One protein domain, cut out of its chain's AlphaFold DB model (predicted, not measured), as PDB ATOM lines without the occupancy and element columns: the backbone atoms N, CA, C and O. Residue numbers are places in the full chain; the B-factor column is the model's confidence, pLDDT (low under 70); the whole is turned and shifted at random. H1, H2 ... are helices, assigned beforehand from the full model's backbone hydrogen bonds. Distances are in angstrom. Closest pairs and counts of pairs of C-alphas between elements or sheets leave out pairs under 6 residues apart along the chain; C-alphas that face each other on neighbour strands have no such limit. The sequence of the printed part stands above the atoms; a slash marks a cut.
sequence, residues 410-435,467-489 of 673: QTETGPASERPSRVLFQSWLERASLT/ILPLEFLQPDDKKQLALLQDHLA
ATOM      1  N   GLN A 410      42.405   7.795  15.103       88.81
ATOM      2  CA  GLN A 410      43.745   7.336  14.711       88.81
ATOM      3  C   GLN A 410      43.764   6.645  13.345       88.81
ATOM      4  O   GLN A 410      44.788   6.687  12.664       88.81
ATOM      5  N   THR A 411      42.654   6.020  12.949       91.19
ATOM      6  CA  THR A 411      42.514   5.364  11.640       91.19
ATOM      7  C   THR A 411      42.156   6.335  10.517       91.19
ATOM      8  O   THR A 411      42.488   6.086   9.360       91.19
ATOM      9  N   GLU A 412      41.503   7.448  10.851       90.94
ATOM     10  CA  GLU A 412      41.119   8.489   9.902       90.94
ATOM     11  C   GLU A 412      42.348   9.240   9.358       90.94
ATOM     12  O   GLU A 412      43.291   9.580  10.080       90.94
ATOM     13  N   THR A 413      42.336   9.512   8.053       86.31
ATOM     14  CA  THR A 413      43.414  10.215   7.349       86.31
ATOM     15  C   THR A 413      43.192  11.732   7.357       86.31
ATOM     16  O   THR A 413      42.077  12.215   7.520       86.31
ATOM     17  N   GLY A 414      44.272  12.502   7.186       87.62
ATOM     18  CA  GLY A 414      44.228  13.972   7.133       87.62
ATOM     19  C   GLY A 414      44.557  14.677   8.459       87.62
ATOM     20  O   GLY A 414      44.924  14.015   9.442       87.62
ATOM     21  N   PRO A 415      44.494  16.022   8.496       87.56
ATOM     22  CA  PRO A 415      44.729  16.823   9.700       87.56
ATOM     23  C   PRO A 415      43.730  16.487  10.812       87.56
ATOM     24  O   PRO A 415      42.546  16.321  10.543       87.56
ATOM     25  N   ALA A 416      44.181  16.418  12.070       81.75
ATOM     26  CA  ALA A 416      43.335  15.985  13.191       81.75
ATOM     27  C   ALA A 416      42.052  16.822  13.358       81.75
ATOM     28  O   ALA A 416      41.019  16.267  13.712       81.75
ATOM     29  N   SER A 417      42.097  18.121  13.055       85.00
ATOM     30  CA  SER A 417      40.955  19.042  13.148       85.00
ATOM     31  C   SER A 417      39.851  18.786  12.120       85.00
ATOM     32  O   SER A 417      38.699  19.108  12.383       85.00
ATOM     33  N   GLU A 418      40.194  18.232  10.957       87.62
ATOM     34  CA  GLU A 418      39.264  17.994   9.838       87.62
ATOM     35  C   GLU A 418      38.710  16.566   9.834       87.62
ATOM     36  O   GLU A 418      37.815  16.229   9.060       87.62
ATOM     37  N   ARG A 419      39.246  15.710  10.707       89.44
ATOM     38  CA  ARG A 419      38.848  14.312  10.814       89.44
ATOM     39  C   ARG A 419      37.400  14.182  11.314       89.44
ATOM     40  O   ARG A 419      37.058  14.829  12.310       89.44
ATOM     41  N   PRO A 420      36.564  13.326  10.695       89.56
ATOM     42  CA  PRO A 420      35.153  13.182  11.053       89.56
ATOM     43  C   PRO A 420      34.902  12.946  12.545       89.56
ATOM     44  O   PRO A 420      34.047  13.614  13.127       89.56
ATOM     45  N   SER A 421      35.679  12.073  13.195       90.00
ATOM     46  CA  SER A 421      35.521  11.787  14.629       90.00
ATOM     47  C   SER A 421      35.782  13.020  15.504       90.00
ATOM     48  O   SER A 421      35.094  13.241  16.505       90.00
ATOM     49  N   ARG A 422      36.746  13.868  15.117       90.50
ATOM     50  CA  ARG A 422      37.065  15.111  15.834       90.50
ATOM     51  C   ARG A 422      35.992  16.176  15.641       90.50
ATOM     52  O   ARG A 422      35.658  16.860  16.611       90.50
ATOM     53  N   VAL A 423      35.485  16.314  14.416       90.19
ATOM     54  CA  VAL A 423      34.414  17.256  14.058       90.19
ATOM     55  C   VAL A 423      33.114  16.876  14.765       90.19
ATOM     56  O   VAL A 423      32.463  17.738  15.350       90.19
ATOM     57  N   LEU A 424      32.775  15.584  14.800       90.25
ATOM     58  CA  LEU A 424      31.608  15.081  15.523       90.25
ATOM     59  C   LEU A 424      31.696  15.413  17.017       90.25
ATOM     60  O   LEU A 424      30.782  16.028  17.563       90.25
ATOM     61  N   PHE A 425      32.820  15.085  17.661       91.19
ATOM     62  CA  PHE A 425      33.034  15.386  19.077       91.19
ATOM     63  C   PHE A 425      32.980  16.893  19.370       91.19
ATOM     64  O   PHE A 425      32.363  17.314  20.346       91.19
ATOM     65  N   GLN A 426      33.566  17.720  18.497       89.88
ATOM     66  CA  GLN A 426      33.475  19.178  18.602       89.88
ATOM     67  C   GLN A 426      32.021  19.655  18.525       89.88
ATOM     68  O   GLN A 426      31.600  20.462  19.349       89.88
ATOM     69  N   SER A 427      31.247  19.117  17.579       89.75
ATOM     70  CA  SER A 427      29.839  19.477  17.408       89.75
ATOM     71  C   SER A 427      29.005  19.144  18.646       89.75
ATOM     72  O   SER A 427      28.102  19.900  18.995       89.75
ATOM     73  N   TRP A 428      29.320  18.052  19.353       91.06
ATOM     74  CA  TRP A 428      28.661  17.705  20.613       91.06
ATOM     75  C   TRP A 428      28.979  18.708  21.719       91.06
ATOM     76  O   TRP A 428      28.069  19.149  22.413       91.06
ATOM     77  N   LEU A 429      30.243  19.120  21.855       89.56
ATOM     78  CA  LEU A 429      30.640  20.137  22.833       89.56
ATOM     79  C   LEU A 429      29.980  21.492  22.546       89.56
ATOM     80  O   LEU A 429      29.438  22.128  23.449       89.56
ATOM     81  N   GLU A 430      29.973  21.920  21.283       87.00
ATOM     82  CA  GLU A 430      29.311  23.159  20.864       87.00
ATOM     83  C   GLU A 430      27.814  23.117  21.175       87.00
ATOM     84  O   GLU A 430      27.274  24.051  21.772       87.00
ATOM     85  N   ARG A 431      27.149  22.003  20.865       84.94
ATOM     86  CA  ARG A 431      25.731  21.797  21.174       84.94
ATOM     87  C   ARG A 431      25.445  21.801  22.675       84.94
ATOM     88  O   ARG A 431      24.548  22.523  23.106       84.94
ATOM     89  N   ALA A 432      26.248  21.106  23.474       85.56
ATOM     90  CA  ALA A 432      26.120  21.104  24.930       85.56
ATOM     91  C   ALA A 432      26.259  22.510  25.530       85.56
ATOM     92  O   ALA A 432      25.525  22.890  26.449       85.56
ATOM     93  N   SER A 433      27.166  23.322  24.978       83.56
ATOM     94  CA  SER A 433      27.338  24.715  25.400       83.56
ATOM     95  C   SER A 433      26.083  25.563  25.147       83.56
ATOM     96  O   SER A 433      25.687  26.362  26.002       83.56
ATOM     97  N   LEU A 434      25.409  25.343  24.013       80.06
ATOM     98  CA  LEU A 434      24.168  26.030  23.660       80.06
ATOM     99  C   LEU A 434      23.020  25.612  24.582       80.06
ATOM    100  O   LEU A 434      22.311  26.485  25.084       80.06
ATOM    101  N   THR A 435      22.874  24.312  24.867       77.94
ATOM    102  CA  THR A 435      21.845  23.789  25.783       77.94
ATOM    103  C   THR A 435      21.962  24.422  27.166       77.94
ATOM    104  O   THR A 435      20.988  24.972  27.681       77.94
ATOM    105  N   ILE A 467      37.796  21.322  28.648       83.25
ATOM    106  CA  ILE A 467      37.738  20.006  28.009       83.25
ATOM    107  C   ILE A 467      38.794  19.958  26.906       83.25
ATOM    108  O   ILE A 467      38.810  20.780  25.990       83.25
ATOM    109  N   LEU A 468      39.691  18.978  26.997       84.44
ATOM    110  CA  LEU A 468      40.753  18.806  26.015       84.44
ATOM    111  C   LEU A 468      40.185  18.373  24.651       84.44
ATOM    112  O   LEU A 468      39.224  17.600  24.594       84.44
ATOM    113  N   PRO A 469      40.820  18.791  23.540       84.38
ATOM    114  CA  PRO A 469      40.575  18.205  22.226       84.38
ATOM    115  C   PRO A 469      40.684  16.675  22.253       84.38
ATOM    116  O   PRO A 469      41.515  16.122  22.981       84.38
ATOM    117  N   LEU A 470      39.878  15.996  21.431       86.25
ATOM    118  CA  LEU A 470      39.764  14.530  21.413       86.25
ATOM    119  C   LEU A 470      41.125  13.820  21.272       86.25
ATOM    120  O   LEU A 470      41.347  12.771  21.872       86.25
ATOM    121  N   GLU A 471      42.057  14.400  20.515       84.44
ATOM    122  CA  GLU A 471      43.408  13.876  20.296       84.44
ATOM    123  C   GLU A 471      44.281  13.840  21.563       84.44
ATOM    124  O   GLU A 471      45.164  12.985  21.681       84.44
ATOM    125  N   PHE A 472      44.024  14.734  22.519       85.25
ATOM    126  CA  PHE A 472      44.770  14.842  23.776       85.25
ATOM    127  C   PHE A 472      44.031  14.209  24.955       85.25
ATOM    128  O   PHE A 472      44.610  14.050  26.032       85.25
ATOM    129  N   LEU A 473      42.772  13.818  24.759       86.12
ATOM    130  CA  LEU A 473      41.938  13.275  25.814       86.12
ATOM    131  C   LEU A 473      42.317  11.818  26.119       86.12
ATOM    132  O   LEU A 473      42.356  10.937  25.249       86.12
ATOM    133  N   GLN A 474      42.633  11.553  27.387       82.88
ATOM    134  CA  GLN A 474      42.961  10.216  27.868       82.88
ATOM    135  C   GLN A 474      41.746   9.597  28.566       82.88
ATOM    136  O   GLN A 474      41.245  10.199  29.512       82.88
ATOM    137  N   PRO A 475      41.292   8.396  28.155       79.94
ATOM    138  CA  PRO A 475      40.175   7.715  28.813       79.94
ATOM    139  C   PRO A 475      40.402   7.438  30.305       79.94
ATOM    140  O   PRO A 475      39.438   7.318  31.046       79.94
ATOM    141  N   ASP A 476      41.652   7.363  30.764       83.88
ATOM    142  CA  ASP A 476      41.977   7.134  32.179       83.88
ATOM    143  C   ASP A 476      41.979   8.427  33.022       83.88
ATOM    144  O   ASP A 476      42.051   8.371  34.256       83.88
ATOM    145  N   ASP A 477      41.891   9.604  32.387       88.38
ATOM    146  CA  ASP A 477      41.832  10.884  33.090       88.38
ATOM    147  C   ASP A 477      40.433  11.110  33.676       88.38
ATOM    148  O   ASP A 477      39.508  11.608  33.029       88.38
ATOM    149  N   LYS A 478      40.301  10.773  34.962       87.44
ATOM    150  CA  LYS A 478      39.056  10.923  35.725       87.44
ATOM    151  C   LYS A 478      38.528  12.357  35.759       87.44
ATOM    152  O   LYS A 478      37.317  12.529  35.859       87.44
ATOM    153  N   LYS A 479      39.390  13.381  35.699       87.38
ATOM    154  CA  LYS A 479      38.940  14.783  35.735       87.38
ATOM    155  C   LYS A 479      38.291  15.170  34.415       87.38
ATOM    156  O   LYS A 479      37.214  15.753  34.418       87.38
ATOM    157  N   GLN A 480      38.925  14.811  33.300       87.75
ATOM    158  CA  GLN A 480      38.367  15.048  31.968       87.75
ATOM    159  C   GLN A 480      37.085  14.238  31.755       87.75
ATOM    160  O   GLN A 480      36.101  14.785  31.271       87.75
ATOM    161  N   LEU A 481      37.047  12.972  32.189       87.69
ATOM    162  CA  LEU A 481      35.824  12.170  32.123       87.69
ATOM    163  C   LEU A 481      34.683  12.742  32.967       87.69
ATOM    164  O   LEU A 481      33.555  12.729  32.493       87.69
ATOM    165  N   ALA A 482      34.951  13.260  34.169       88.12
ATOM    166  CA  ALA A 482      33.923  13.922  34.972       88.12
ATOM    167  C   ALA A 482      33.361  15.160  34.252       88.12
ATOM    168  O   ALA A 482      32.149  15.317  34.159       88.12
ATOM    169  N   LEU A 483      34.225  15.979  33.637       88.56
ATOM    170  CA  LEU A 483      33.776  17.121  32.833       88.56
ATOM    171  C   LEU A 483      32.920  16.688  31.635       88.56
ATOM    172  O   LEU A 483      31.903  17.322  31.359       88.56
ATOM    173  N   LEU A 484      33.303  15.616  30.935       89.25
ATOM    174  CA  LEU A 484      32.502  15.062  29.841       89.25
ATOM    175  C   LEU A 484      31.178  14.490  30.337       89.25
ATOM    176  O   LEU A 484      30.157  14.694  29.693       89.25
ATOM    177  N   GLN A 485      31.176  13.811  31.479       90.00
ATOM    178  CA  GLN A 485      29.968  13.281  32.093       90.00
ATOM    179  C   GLN A 485      28.982  14.420  32.402       90.00
ATOM    180  O   GLN A 485      27.833  14.367  31.976       90.00
ATOM    181  N   ASP A 486      29.454  15.505  33.018       87.94
ATOM    182  CA  ASP A 486      28.628  16.663  33.379       87.94
ATOM    183  C   ASP A 486      28.071  17.436  32.170       87.94
ATOM    184  O   ASP A 486      27.122  18.213  32.306       87.94
ATOM    185  N   HIS A 487      28.696  17.316  30.995       87.00
ATOM    186  CA  HIS A 487      28.348  18.111  29.811       87.00
ATOM    187  C   HIS A 487      27.704  17.312  28.685       87.00
ATOM    188  O   HIS A 487      26.884  17.873  27.971       87.00
ATOM    189  N   LEU A 488      28.070  16.044  28.511       91.25
ATOM    190  CA  LEU A 488      27.682  15.225  27.364       91.25
ATOM    191  C   LEU A 488      26.800  14.033  27.734       91.25
ATOM    192  O   LEU A 488      26.194  13.451  26.839       91.25
ATOM    193  N   ALA A 489      26.703  13.638  29.010       90.44
ATOM    194  CA  ALA A 489      25.962  12.425  29.365       90.44
ATOM    195  C   ALA A 489      24.464  12.512  29.038       90.44
ATOM    196  O   ALA A 489      23.888  11.520  28.601       90.44
TER     197      ALA A 489
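What this domain is: This is residues 410 to 435 and 467 to 489 of the 673 residues of the protein "Hypothetical protein" of Symbiodinium sp. KB8 (UniProt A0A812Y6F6). Two helices make a wide V, their later ends meeting near Ala 432 and His 487: the longer H1 is one arm and the shorter H2 the other. The unnamed loop of residues 467 to 477 lies across the open mouth of the V, and the unnamed residues 410 to 419 curl at the first end of H1. The printed part has 49 residues, with two named helices in the order H1, H2, no named strand, and the class all helix. It is only just compact, close to loose, with a radius of gyration of the C-alphas of 11.4 A, and flat, spanning 31 by 27 by 13 A.

Where its parts are: The printed part begins at Gln 410, with its C-alpha at (43.745, 7.336, 14.711). H1, residues 420 to 435, runs 22.5 A from C-alpha 420 at (35.153, 13.182, 11.053) to C-alpha 435. After the cut, H2, residues 478 to 488, runs 14.8 A and ends with C-alpha 488 at (27.682, 15.225, 27.364).

How they stand to each other: H1 touches H2 with residues 428 to 432 alone. Their closest C-alphas, those of Ala 432 and His 487, are 6.1 A apart. The helices run the same way at a steep tilt of 66 degrees, 13.9 A from centre to centre. In H1 and H2 every O i to N i+4 pair is within hydrogen-bond range.

The domain as a whole: The two C-alphas farthest apart, those of Thr 413 and Thr 435, are 31.5 A apart. Residues 436 to 466 are not printed, and C-alphas 435 and 467 are 16.5 A apart across this cut. The link across the cut joins H1 to H2. The mean pLDDT of the printed part is 87.1, and no printed residue is under 70.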